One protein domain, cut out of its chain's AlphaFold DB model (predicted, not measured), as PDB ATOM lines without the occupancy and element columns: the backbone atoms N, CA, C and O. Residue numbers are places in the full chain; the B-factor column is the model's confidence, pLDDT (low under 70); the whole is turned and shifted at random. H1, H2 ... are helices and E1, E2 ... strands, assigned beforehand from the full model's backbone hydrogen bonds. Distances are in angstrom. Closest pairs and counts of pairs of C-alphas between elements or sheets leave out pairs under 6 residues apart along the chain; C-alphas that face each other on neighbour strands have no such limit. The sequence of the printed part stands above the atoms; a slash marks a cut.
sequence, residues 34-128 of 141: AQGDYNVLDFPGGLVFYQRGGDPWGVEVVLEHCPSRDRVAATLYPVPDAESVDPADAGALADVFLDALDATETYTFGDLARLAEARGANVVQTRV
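This is residues 34 to 128 of the 141 residues of an uncharacterized protein of Pararhodobacter aggregans (UniProt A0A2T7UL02). A twisted five-stranded antiparallel sheet makes one layer, and two helices, H1 and H2, lie side by side over one of its faces, running along the strands; the other face has no named helix. H1 covers E2 and E3, while the shorter H2 covers mainly E4. The printed part has 95 residues with two named helices and five named strands, in the chain order E1 E2 E3 E4 H1 H2 E5, and the class is mixed, helices and strands. The sheet's order is E1 - E2 - E3 - E4 - E5. The whole is compact, with a radius of gyration of the C-alphas of 12.9 A and spans of 40 by 29 by 20 A.

In the sheet, E1 is residues 39 to 43, 13.2 A long from first to last C-alpha, beginning at C-alpha 39 at (107.065, 156.480, 169.158). E2 is residues 47 to 53, 20.1 A; E3 is residues 59 to 65, 20.3 A; E4 is residues 70 to 76, 20.2 A. E5, residues 122 to 127, is 16.8 A long and ends at C-alpha 127 at (120.346, 141.594, 162.214). H1 is residues 87 to 102, 22.0 A, with C-alpha 87 at (114.860, 168.724, 167.336) and a kink of 26 degrees near residue 94. H2 is residues 109 to 117, 12.3 A.

The sheet is twisted, with E1 and E5 as edge strands. E1 to E4 form a meander, each strand the antiparallel neighbour of the one before, in three hairpins. N 41 and O 49 of E1 and E2 are 2.8 A apart, within hydrogen-bond range, as are N 50 and O 62 of E2 and E3 at 2.9 A, N 61 and O 74 of E3 and E4 at 2.8 A, and N 73 and O 124 of E4 and E5 at 2.9 A. E1 and E5 are apart. H1 and H2 are on the same face, making two layers, helices on one face of a sheet. H1 has a height over the sheet of 8.9 A and lies over E2 and E3, its closest C-alphas to E3 being those of Ala 94 and Val 61, 6.2 A apart. H2, at a height over the sheet of 8.5 A, lies over E4 and only just over E5, on which 3 of its C-alphas fall; the closest C-alphas of H2 and E4 are those of Phe 109 and Val 72, 6.1 A apart. H1 touches H2 with residues 93 to 100 alone, the closest C-alphas being those of Leu 93 and Ala 116, 6.5 A apart. This helical hairpin has a shallow tilt of 24 degrees, opposite ways. Every O i to N i+4 pair is within hydrogen-bond range in H2, and 11 of 12 in H1.

The two C-alphas farthest apart, those of Gly 45 and Asp 81, are 41.1 A apart. The printed part has no cut and no long link. Mean pLDDT of the printed part is 86.1; it is under 70 at residues 34 to 39, 54 to 57 and 104.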
ATOM      1  N   ALA A  34     113.854 150.559 178.354       64.56
ATOM      2  CA  ALA A  34     114.523 151.283 179.433       64.56
ATOM      3  C   ALA A  34     115.281 152.557 178.990       64.56
ATOM      4  O   ALA A  34     115.668 153.344 179.852       64.56
ATOM      5  N   GLN A  35     115.527 152.766 177.689       63.16
ATOM      6  CA  GLN A  35     116.392 153.847 177.178       63.16
ATOM      7  C   GLN A  35     115.668 155.175 176.862       63.16
ATOM      8  O   GLN A  35     116.326 156.103 176.399       63.16
ATOM      9  N   GLY A  36     114.358 155.311 177.113       60.31
ATOM     10  CA  GLY A  36     113.650 156.579 176.883       60.31
ATOM     11  C   GLY A  36     112.165 156.453 176.549       60.31
ATOM     12  O   GLY A  36     111.551 155.418 176.786       60.31
ATOM     13  N   ASP A  37     111.600 157.531 176.006       57.22
ATOM     14  CA  ASP A  37     110.267 157.541 175.401       57.22
ATOM     15  C   ASP A  37     110.366 157.124 173.927       57.22
ATOM     16  O   ASP A  37     111.319 157.478 173.229       57.22
ATOM     17  N   TYR A  38     109.374 156.374 173.443       66.81
ATOM     18  CA  TYR A  38     109.361 155.820 172.088       66.81
ATOM     19  C   TYR A  38     108.063 156.144 171.375       66.81
ATOM     20  O   TYR A  38     106.981 155.963 171.932       66.81
ATOM     21  N   ASN A  39     108.178 156.502 170.099       65.94
ATOM     22  CA  ASN A  39     107.065 156.480 169.158       65.94
ATOM     23  C   ASN A  39     107.305 155.348 168.164       65.94
ATOM     24  O   ASN A  39     108.113 155.493 167.250       65.94
ATOM     25  N   VAL A  40     106.633 154.216 168.375       75.44
ATOM     26  CA  VAL A  40     106.713 153.051 167.486       75.44
ATOM     27  C   VAL A  40     105.580 153.105 166.465       75.44
ATOM     28  O   VAL A  40     104.420 153.289 166.832       75.44
ATOM     29  N   LEU A  41     105.920 152.934 165.191       81.31
ATOM     30  CA  LEU A  41     105.009 152.916 164.052       81.31
ATOM     31  C   LEU A  41     105.161 151.596 163.289       81.31
ATOM     32  O   LEU A  41     106.270 151.206 162.918       81.31
ATOM     33  N   ASP A  42     104.037 150.933 163.023       80.75
ATOM     34  CA  ASP A  42     103.988 149.700 162.239       80.75
ATOM     35  C   ASP A  42     103.620 150.001 160.777       80.75
ATOM     36  O   ASP A  42     102.677 150.744 160.496       80.75
ATOM     37  N   PHE A  43     104.328 149.368 159.842       81.56
ATOM     38  CA  PHE A  43     104.129 149.506 158.400       81.56
ATOM     39  C   PHE A  43     103.824 148.147 157.737       81.56
ATOM     40  O   PHE A  43     104.201 147.084 158.252       81.56
ATOM     41  N   PRO A  44     103.148 148.137 156.566       82.81
ATOM     42  CA  PRO A  44     102.935 146.921 155.785       82.81
ATOM     43  C   PRO A  44     104.237 146.162 155.496       82.81
ATOM     44  O   PRO A  44     105.316 146.738 155.415       82.81
ATOM     45  N   GLY A  45     104.134 144.841 155.324       79.19
ATOM     46  CA  GLY A  45     105.307 143.992 155.086       79.19
ATOM     47  C   GLY A  45     106.092 143.633 156.351       79.19
ATOM     48  O   GLY A  45     107.111 142.964 156.257       79.19
ATOM     49  N   GLY A  46     105.602 144.009 157.536       79.19
ATOM     50  CA  GLY A  46     106.264 143.695 158.800       79.19
ATOM     51  C   GLY A  46     107.453 144.604 159.085       79.19
ATOM     52  O   GLY A  46     108.448 144.151 159.646       79.19
ATOM     53  N   LEU A  47     107.355 145.855 158.642       86.38
ATOM     54  CA  LEU A  47     108.316 146.906 158.928       86.38
ATOM     55  C   LEU A  47     107.894 147.641 160.199       86.38
ATOM     56  O   LEU A  47     106.714 147.929 160.389       86.38
ATOM     57  N   VAL A  48     108.859 147.948 161.055       86.81
ATOM     58  CA  VAL A  48     108.645 148.692 162.294       86.81
ATOM     59  C   VAL A  48     109.641 149.829 162.353       86.81
ATOM     60  O   VAL A  48     110.848 149.617 162.250       86.81
ATOM     61  N   PHE A  49     109.119 151.034 162.517       89.31
ATOM     62  CA  PHE A  49     109.887 152.255 162.672       89.31
ATOM     63  C   PHE A  49     109.744 152.755 164.100       89.31
ATOM     64  O   PHE A  49     108.640 152.767 164.643       89.31
ATOM     65  N   TYR A  50     110.828 153.215 164.705       85.56
ATOM     66  CA  TYR A  50     110.743 153.934 165.964       85.56
ATOM     67  C   TYR A  50     111.930 154.862 166.156       85.56
ATOM     68  O   TYR A  50     113.022 154.643 165.637       85.56
ATOM     69  N   GLN A  51     111.703 155.898 166.947       85.94
ATOM     70  CA  GLN A  51     112.746 156.791 167.419       85.94
ATOM     71  C   GLN A  51     112.978 156.555 168.903       85.94
ATOM     72  O   GLN A  51     112.039 156.263 169.650       85.94
ATOM     73  N   ARG A  52     114.234 156.679 169.316       80.69
ATOM     74  CA  ARG A  52     114.650 156.596 170.705       80.69
ATOM     75  C   ARG A  52     115.813 157.508 171.006       80.69
ATOM     76  O   ARG A  52     116.453 158.035 170.102       80.69
ATOM     77  N   GLY A  53     116.116 157.641 172.283       75.50
ATOM     78  CA  GLY A  53     117.163 158.525 172.757       75.50
ATOM     79  C   GLY A  53     116.592 159.615 173.643       75.50
ATOM     80  O   GLY A  53     115.393 159.683 173.910       75.50
ATOM     81  N   GLY A  54     117.496 160.431 174.148       64.19
ATOM     82  CA  GLY A  54     117.211 161.406 175.177       64.19
ATOM     83  C   GLY A  54     118.502 162.039 175.653       64.19
ATOM     84  O   GLY A  54     119.591 161.474 175.506       64.19
ATOM     85  N   ASP A  55     118.370 163.235 176.202       55.81
ATOM     86  CA  ASP A  55     119.506 164.059 176.582       55.81
ATOM     87  C   ASP A  55     120.425 163.340 177.586       55.81
ATOM     88  O   ASP A  55     119.938 162.708 178.533       55.81
ATOM     89  N   PRO A  56     121.761 163.437 177.450       59.81
ATOM     90  CA  PRO A  56     122.550 164.003 176.341       59.81
ATOM     91  C   PRO A  56     123.014 162.950 175.303       59.81
ATOM     92  O   PRO A  56     123.976 163.168 174.569       59.81
ATOM     93  N   TRP A  57     122.407 161.764 175.262       68.75
ATOM     94  CA  TRP A  57     122.977 160.569 174.620       68.75
ATOM     95  C   TRP A  57     122.766 160.481 173.101       68.75
ATOM     96  O   TRP A  57     123.250 159.543 172.466       68.75
ATOM     97  N   GLY A  58     122.099 161.477 172.517       83.44
ATOM     98  CA  GLY A  58     121.752 161.526 171.103       83.44
ATOM     99  C   GLY A  58     120.335 161.041 170.814       83.44
ATOM    100  O   GLY A  58     119.571 160.685 171.713       83.44
ATOM    101  N   VAL A  59     120.001 161.052 169.530       88.88
ATOM    102  CA  VAL A  59     118.720 160.618 168.981       88.88
ATOM    103  C   VAL A  59     118.989 159.530 167.955       88.88
ATOM    104  O   VAL A  59     119.720 159.743 166.993       88.88
ATOM    105  N   GLU A  60     118.387 158.366 168.150       89.88
ATOM    106  CA  GLU A  60     118.499 157.215 167.268       89.88
ATOM    107  C   GLU A  60     117.156 156.939 166.592       89.88
ATOM    108  O   GLU A  60     116.129 156.746 167.242       89.88
ATOM    109  N   VAL A  61     117.173 156.916 165.266       92.06
ATOM    110  CA  VAL A  61     116.055 156.516 164.417       92.06
ATOM    111  C   VAL A  61     116.312 155.097 163.942       92.06
ATOM    112  O   VAL A  61     117.398 154.784 163.452       92.06
ATOM    113  N   VAL A  62     115.323 154.227 164.084       91.06
ATOM    114  CA  VAL A  62     115.456 152.812 163.769       91.06
ATOM    115  C   VAL A  62     114.337 152.372 162.842       91.06
ATOM    116  O   VAL A  62     113.168 152.664 163.078       91.06
ATOM    117  N   LEU A  63     114.706 151.615 161.812       92.69
ATOM    118  CA  LEU A  63     113.785 150.818 161.015       92.69
ATOM    119  C   LEU A  63     114.207 149.358 161.054       92.69
ATOM    120  O   LEU A  63     115.392 149.030 160.956       92.69
ATOM    121  N   GLU A  64     113.218 148.484 161.155       89.62
ATOM    122  CA  GLU A  64     113.401 147.047 161.266       89.62
ATOM    123  C   GLU A  64     112.411 146.326 160.363       89.62
ATOM    124  O   GLU A  64     111.258 146.727 160.257       89.62
ATOM    125  N   HIS A  65     112.843 145.248 159.717       88.06
ATOM    126  CA  HIS A  65     111.969 144.331 158.995       88.06
ATOM    127  C   HIS A  65     111.879 143.039 159.791       88.06
ATOM    128  O   HIS A  65     112.769 142.189 159.736       88.06
ATOM    129  N   CYS A  66     110.805 142.874 160.552       80.94
ATOM    130  CA  CYS A  66     110.680 141.792 161.519       80.94
ATOM    131  C   CYS A  66     110.776 140.381 160.901       80.94
ATOM    132  O   CYS A  66     111.394 139.518 161.530       80.94
ATOM    133  N   PRO A  67     110.245 140.095 159.689       83.12
ATOM    134  CA  PRO A  67     110.410 138.783 159.063       83.12
ATOM    135  C   PRO A  67     111.871 138.393 158.792       83.12
ATOM    136  O   PRO A  67     112.262 137.261 159.085       83.12
ATOM    137  N   SER A  68     112.695 139.295 158.242       84.94
ATOM    138  CA  SER A  68     114.126 139.002 158.014       84.94
ATOM    139  C   SER A  68     114.982 139.256 159.255       84.94
ATOM    140  O   SER A  68     116.028 138.616 159.435       84.94
ATOM    141  N   ARG A  69     114.469 140.095 160.156       85.31
ATOM    142  CA  ARG A  69     115.142 140.692 161.310       85.31
ATOM    143  C   ARG A  69     116.245 141.662 160.912       85.31
ATOM    144  O   ARG A  69     117.167 141.867 161.695       85.31
ATOM    145  N   ASP A  70     116.191 142.218 159.711       90.44
ATOM    146  CA  ASP A  70     117.139 143.254 159.313       90.44
ATOM    147  C   ASP A  70     116.779 144.562 160.002       90.44
ATOM    148  O   ASP A  70     115.604 144.873 160.200       90.44
ATOM    149  N   ARG A  71     117.805 145.314 160.377       91.75
ATOM    150  CA  ARG A  71     117.681 146.600 161.044       91.75
ATOM    151  C   ARG A  71     118.690 147.567 160.483       91.75
ATOM    152  O   ARG A  71     119.854 147.220 160.279       91.75
ATOM    153  N   VAL A  72     118.242 148.800 160.338       95.00
ATOM    154  CA  VAL A  72     119.095 149.967 160.187       95.00
ATOM    155  C   VAL A  72     118.770 150.917 161.329       95.00
ATOM    156  O   VAL A  72     117.614 151.261 161.562       95.00
ATOM    157  N   ALA A  73     119.798 151.284 162.080       92.62
ATOM    158  CA  ALA A  73     119.723 152.260 163.149       92.62
ATOM    159  C   ALA A  73     120.650 153.423 162.805       92.62
ATOM    160  O   ALA A  73     121.804 153.200 162.435       92.62
ATOM    161  N   ALA A  74     120.135 154.641 162.877       95.12
ATOM    162  CA  ALA A  74     120.842 155.863 162.549       95.12
ATOM    163  C   ALA A  74     120.820 156.795 163.757       95.12
ATOM    164  O   ALA A  74     119.754 157.236 164.179       95.12
ATOM    165  N   THR A  75     121.995 157.110 164.289       93.44
ATOM    166  CA  THR A  75     122.148 157.913 165.502       93.44
ATOM    167  C   THR A  75     122.754 159.269 165.181       93.44
ATOM    168  O   THR A  75     123.878 159.358 164.679       93.44
ATOM    169  N   LEU A  76     122.031 160.330 165.521       93.44
ATOM    170  CA  LEU A  76     122.566 161.682 165.626       93.44
ATOM    171  C   LEU A  76     123.037 161.928 167.052       93.44
ATOM    172  O   LEU A  76     122.320 161.659 168.013       93.44
ATOM    173  N   TYR A  77     124.239 162.473 167.179       91.88
ATOM    174  CA  TYR A  77     124.767 162.951 168.450       91.88
ATOM    175  C   TYR A  77     124.702 164.476 168.494       91.88
ATOM    176  O   TYR A  77     124.754 165.105 167.432       91.88
ATOM    177  N   PRO A  78     124.609 165.080 169.692       89.19
ATOM    178  CA  PRO A  78     124.767 166.519 169.830       89.19
ATOM    179  C   PRO A  78     126.085 166.961 169.189       89.19
ATOM    180  O   PRO A  78     127.114 166.286 169.317       89.19
ATOM    181  N   VAL A  79     126.059 168.095 168.492       89.12
ATOM    182  CA  VAL A  79     127.297 168.732 168.031       89.12
ATOM    183  C   VAL A  79     128.158 169.121 169.241       89.12
ATOM    184  O   VAL A  79     127.624 169.273 170.343       89.12
ATOM    185  N   PRO A  80     129.484 169.288 169.080       88.25
ATOM    186  CA  PRO A  80     130.326 169.768 170.168       88.25
ATOM    187  C   PRO A  80     129.734 171.022 170.820       88.25
ATOM    188  O   PRO A  80     129.245 171.910 170.127       88.25
ATOM    189  N   ASP A  81     129.777 171.060 172.151       86.69
ATOM    190  CA  ASP A  81     129.258 172.145 172.994       86.69
ATOM    191  C   ASP A  81     127.722 172.302 173.028       86.69
ATOM    192  O   ASP A  81     127.223 173.186 173.726       86.69
ATOM    193  N   ALA A  82     126.960 171.435 172.350       85.88
ATOM    194  CA  ALA A  82     125.511 171.344 172.516       85.88
ATOM    195  C   ALA A  82     125.129 170.356 173.630       85.88
ATOM    196  O   ALA A  82     125.733 169.294 173.782       85.88
ATOM    197  N   GLU A  83     124.090 170.695 174.399       86.12
ATOM    198  CA  GLU A  83     123.555 169.827 175.461       86.12
ATOM    199  C   GLU A  83     122.689 168.683 174.905       86.12
ATOM    200  O   GLU A  83     122.548 167.643 175.548       86.12
ATOM    201  N   SER A  84     122.137 168.863 173.700       87.88
ATOM    202  CA  SER A  84     121.228 167.927 173.039       87.88
ATOM    203  C   SER A  84     121.284 168.041 171.509       87.88
ATOM    204  O   SER A  84     121.909 168.947 170.953       87.88
ATOM    205  N   VAL A  85     120.662 167.082 170.817       89.31
ATOM    206  CA  VAL A  85     120.460 167.130 169.358       89.31
ATOM    207  C   VAL A  85     119.379 168.163 169.047       89.31
ATOM    208  O   VAL A  85     118.349 168.185 169.723       89.31
ATOM    209  N   ASP A  86     119.579 168.986 168.013       90.25
ATOM    210  CA  ASP A  86     118.540 169.908 167.549       90.25
ATOM    211  C   ASP A  86     117.284 169.106 167.141       90.25
ATOM    212  O   ASP A  86     117.378 168.201 166.300       90.25
ATOM    213  N   PRO A  87     116.096 169.408 167.702       88.94
ATOM    214  CA  PRO A  87     114.860 168.724 167.336       88.94
ATOM    215  C   PRO A  87     114.557 168.747 165.830       88.94
ATOM    216  O   PRO A  87     113.944 167.808 165.323       88.94
ATOM    217  N   ALA A  88     114.980 169.789 165.106       91.50
ATOM    218  CA  ALA A  88     114.812 169.879 163.661       91.50
ATOM    219  C   ALA A  88     115.689 168.863 162.914       91.50
ATOM    220  O   ALA A  88     115.211 168.231 161.974       91.50
ATOM    221  N   ASP A  89     116.933 168.651 163.352       92.19
ATOM    222  CA  ASP A  89     117.833 167.654 162.759       92.19
ATOM    223  C   ASP A  89     117.343 166.230 163.051       92.19
ATOM    224  O   ASP A  89     117.325 165.370 162.164       92.19
ATOM    225  N   ALA A  90     116.873 165.996 164.279       90.38
ATOM    226  CA  ALA A  90     116.232 164.745 164.674       90.38
ATOM    227  C   ALA A  90     114.983 164.443 163.826       90.38
ATOM    228  O   ALA A  90     114.820 163.317 163.351       90.38
ATOM    229  N   GLY A  91     114.123 165.445 163.616       91.69
ATOM    230  CA  GLY A  91     112.941 165.340 162.760       91.69
ATOM    231  C   GLY A  91     113.311 165.068 161.305       91.69
ATOM    232  O   GLY A  91     112.812 164.118 160.711       91.69
ATOM    233  N   ALA A  92     114.277 165.809 160.762       94.31
ATOM    234  CA  ALA A  92     114.739 165.609 159.396       94.31
ATOM    235  C   ALA A  92     115.283 164.188 159.178       94.31
ATOM    236  O   ALA A  92     115.045 163.594 158.123       94.31
ATOM    237  N   LEU A  93     116.024 163.625 160.140       94.69
ATOM    238  CA  LEU A  93     116.480 162.238 160.050       94.69
ATOM    239  C   LEU A  93     115.309 161.247 160.049       94.69
ATOM    240  O   LEU A  93     115.333 160.305 159.260       94.69
ATOM    241  N   ALA A  94     114.295 161.450 160.892       93.19
ATOM    242  CA  ALA A  94     113.095 160.616 160.888       93.19
ATOM    243  C   ALA A  94     112.372 160.673 159.529       93.19
ATOM    244  O   ALA A  94     112.024 159.625 158.980       93.19
ATOM    245  N   ASP A  95     112.246 161.866 158.945       94.06
ATOM    246  CA  ASP A  95     111.592 162.074 157.649       94.06
ATOM    247  C   ASP A  95     112.268 161.284 156.519       94.06
ATOM    248  O   ASP A  95     111.579 160.731 155.674       94.06
ATOM    249  N   VAL A  96     113.600 161.111 156.532       94.62
ATOM    250  CA  VAL A  96     114.304 160.275 155.527       94.62
ATOM    251  C   VAL A  96     113.734 158.865 155.459       94.62
ATOM    252  O   VAL A  96     113.600 158.294 154.379       94.62
ATOM    253  N   PHE A  97     113.445 158.287 156.617       94.06
ATOM    254  CA  PHE A  97     112.964 156.920 156.714       94.06
ATOM    255  C   PHE A  97     111.476 156.852 156.393       94.06
ATOM    256  O   PHE A  97     111.055 155.954 155.673       94.06
ATOM    257  N   LEU A  98     110.691 157.802 156.902       92.69
ATOM    258  CA  LEU A  98     109.249 157.856 156.672       92.69
ATOM    259  C   LEU A  98     108.920 158.128 155.198       92.69
ATOM    260  O   LEU A  98     108.109 157.405 154.624       92.69
ATOM    261  N   ASP A  99     109.608 159.075 154.560       92.00
ATOM    262  CA  ASP A  99     109.449 159.375 153.133       92.00
ATOM    263  C   ASP A  99     109.802 158.161 152.270       92.00
ATOM    264  O   ASP A  99     109.112 157.850 151.304       92.00
ATOM    265  N   ALA A 100     110.860 157.433 152.628       89.75
ATOM    266  CA  ALA A 100     111.261 156.226 151.915       89.75
ATOM    267  C   ALA A 100     110.277 155.056 152.095       89.75
ATOM    268  O   ALA A 100     110.188 154.200 151.214       89.75
ATOM    269  N   LEU A 101     109.541 155.009 153.210       88.69
ATOM    270  CA  LEU A 101     108.472 154.033 153.445       88.69
ATOM    271  C   LEU A 101     107.180 154.385 152.691       88.69
ATOM    272  O   LEU A 101     106.442 153.475 152.316       88.69
ATOM    273  N   ASP A 102     106.911 155.675 152.472       87.44
ATOM    274  CA  ASP A 102     105.746 156.170 151.719       87.44
ATOM    275  C   ASP A 102     106.001 156.261 150.200       87.44
ATOM    276  O   ASP A 102     105.075 156.339 149.389       87.44
ATOM    277  N   ALA A 103     107.268 156.226 149.783       84.06
ATOM    278  CA  ALA A 103     107.651 156.347 148.386       84.06
ATOM    279  C   ALA A 103     107.108 155.203 147.511       84.06
ATOM    280  O   ALA A 103     107.095 154.027 147.871       84.06
ATOM    281  N   THR A 104     106.749 155.542 146.268       69.25
ATOM    282  CA  THR A 104     106.389 154.547 145.244       69.25
ATOM    283  C   THR A 104     107.600 153.766 144.715       69.25
ATOM    284  O   THR A 104     107.430 152.742 144.054       69.25
ATOM    285  N   GLU A 105     108.814 154.273 144.948       74.88
ATOM    286  CA  GLU A 105     110.080 153.615 144.613       74.88
ATOM    287  C   GLU A 105     110.549 152.734 145.779       74.88
ATOM    288  O   GLU A 105     110.336 153.053 146.944       74.88
ATOM    289  N   THR A 106     111.176 151.593 145.479       79.88
ATOM    290  CA  THR A 106     111.622 150.648 146.512       79.88
ATOM    291  C   THR A 106     112.984 151.049 147.069       79.88
ATOM    292  O   THR A 106     113.993 150.906 146.381       79.88
ATOM    293  N   TYR A 107     113.024 151.466 148.332       88.31
ATOM    294  CA  TYR A 107     114.266 151.698 149.072       88.31
ATOM    295  C   TYR A 107     114.719 150.442 149.819       88.31
ATOM    296  O   TYR A 107     113.921 149.747 150.453       88.31
ATOM    297  N   THR A 108     116.018 150.149 149.778       92.25
ATOM    298  CA  THR A 108     116.623 149.108 150.619       92.25
ATOM    299  C   THR A 108     117.121 149.688 151.945       92.25
ATOM    300  O   THR A 108     117.395 150.881 152.060       92.25
ATOM    301  N   PHE A 109     117.359 148.825 152.938       92.81
ATOM    302  CA  PHE A 109     118.054 149.201 154.179       92.81
ATOM    303  C   PHE A 109     119.417 149.867 153.912       92.81
ATOM    304  O   PHE A 109     119.808 150.797 154.615       92.81
ATOM    305  N   GLY A 110     120.113 149.441 152.852       94.00
ATOM    306  CA  GLY A 110     121.378 150.039 152.437       94.00
ATOM    307  C   GLY A 110     121.227 151.429 151.812       94.00
ATOM    308  O   GLY A 110     122.132 152.248 151.961       94.00
ATOM    309  N   ASP A 111     120.118 151.711 151.123       94.94
ATOM    310  CA  ASP A 111     119.812 153.062 150.631       94.94
ATOM    311  C   ASP A 111     119.527 154.004 151.797       94.94
ATOM    312  O   ASP A 111     120.127 155.073 151.881       94.94
ATOM    313  N   LEU A 112     118.684 153.565 152.734       95.06
ATOM    314  CA  LEU A 112     118.358 154.309 153.951       95.06
ATOM    315  C   LEU A 112     119.603 154.640 154.770       95.06
ATOM    316  O   LEU A 112     119.767 155.776 155.205       95.06
ATOM    317  N   ALA A 113     120.516 153.676 154.916       96.19
ATOM    318  CA  ALA A 113     121.791 153.900 155.582       96.19
ATOM    319  C   ALA A 113     122.591 155.036 154.927       96.19
ATOM    320  O   ALA A 113     123.021 155.957 155.614       96.19
ATOM    321  N   ARG A 114     122.727 155.027 153.595       96.44
ATOM    322  CA  ARG A 114     123.449 156.087 152.873       96.44
ATOM    323  C   ARG A 114     122.763 157.446 152.985       96.44
ATOM    324  O   ARG A 114     123.441 158.463 153.104       96.44
ATOM    325  N   LEU A 115     121.431 157.477 152.936       95.25
ATOM    326  CA  LEU A 115     120.663 158.714 153.094       95.25
ATOM    327  C   LEU A 115     120.813 159.294 154.508       95.25
ATOM    328  O   LEU A 115     120.970 160.504 154.658       95.25
ATOM    329  N   ALA A 116     120.824 158.439 155.531       96.00
ATOM    330  CA  ALA A 116     121.050 158.833 156.916       96.00
ATOM    331  C   ALA A 116     122.492 159.318 157.163       96.00
ATOM    332  O   ALA A 116     122.693 160.361 157.784       96.00
ATOM    333  N   GLU A 117     123.498 158.626 156.622       96.31
ATOM    334  CA  GLU A 117     124.906 159.057 156.677       96.31
ATOM    335  C   GLU A 117     125.105 160.426 156.013       96.31
ATOM    336  O   GLU A 117     125.817 161.279 156.542       96.31
ATOM    337  N   ALA A 118     124.428 160.684 154.890       95.44
ATOM    338  CA  ALA A 118     124.467 161.983 154.215       95.44
ATOM    339  C   ALA A 118     123.880 163.131 155.064       95.44
ATOM    340  O   ALA A 118     124.166 164.298 154.794       95.44
ATOM    341  N   ARG A 119     123.092 162.811 156.097       92.56
ATOM    342  CA  ARG A 119     122.578 163.751 157.108       92.56
ATOM    343  C   ARG A 119     123.477 163.848 158.348       92.56
ATOM    344  O   ARG A 119     123.124 164.542 159.291       92.56
ATOM    345  N   GLY A 120     124.623 163.168 158.361       92.94
ATOM    346  CA  GLY A 120     125.565 163.177 159.483       92.94
ATOM    347  C   GLY A 120     125.249 162.169 160.589       92.94
ATOM    348  O   GLY A 120     125.878 162.221 161.645       92.94
ATOM    349  N   ALA A 121     124.306 161.247 160.370       94.88
ATOM    350  CA  ALA A 121     124.028 160.186 161.330       94.88
ATOM    351  C   ALA A 121     125.110 159.098 161.288       94.88
ATOM    352  O   ALA A 121     125.613 158.724 160.227       94.88
ATOM    353  N   ASN A 122     125.419 158.533 162.451       94.50
ATOM    354  CA  ASN A 122     126.187 157.300 162.548       94.50
ATOM    355  C   ASN A 122     125.239 156.131 162.325       94.50
ATOM    356  O   ASN A 122     124.264 155.987 163.060       94.50
ATOM    357  N   VAL A 123     125.516 155.300 161.324       95.31
ATOM    358  CA  VAL A 123     124.610 154.217 160.947       95.31
ATOM    359  C   VAL A 123     125.171 152.856 161.324       95.31
ATOM    360  O   VAL A 123     126.325 152.528 161.059       95.31
ATOM    361  N   VAL A 124     124.305 152.030 161.900       94.12
ATOM    362  CA  VAL A 124     124.544 150.616 162.153       94.12
ATOM    363  C   VAL A 124     123.471 149.812 161.437       94.12
ATOM    364  O   VAL A 124     122.284 149.898 161.749       94.12
ATOM    365  N   GLN A 125     123.900 148.986 160.487       93.31
ATOM    366  CA  GLN A 125     123.062 147.936 159.920       93.31
ATOM    367  C   GLN A 125     123.377 146.619 160.616       93.31
ATOM    368  O   GLN A 125     124.538 146.227 160.737       93.31
ATOM    369  N   THR A 126     122.345 145.936 161.092       89.81
ATOM    370  CA  THR A 126     122.500 144.694 161.849       89.81
ATOM    371  C   THR A 126     121.323 143.762 161.615       89.81
ATOM    372  O   THR A 126     120.302 144.146 161.048       89.81
ATOM    373  N   ARG A 127     121.459 142.525 162.091       85.38
ATOM    374  CA  ARG A 127     120.346 141.594 162.214       85.38
ATOM    375  C   ARG A 127     119.933 141.513 163.677       85.38
ATOM    376  O   ARG A 127     120.714 141.053 164.511       85.38
ATOM    377  N   VAL A 128     118.728 141.962 164.001       74.88
ATOM    378  CA  VAL A 128     118.291 142.118 165.392       74.88
ATOM    379  C   VAL A 128     118.045 140.768 166.041       74.88
ATOM    380  O   VAL A 128     117.276 139.949 165.537       74.88
TER     381      VAL A 128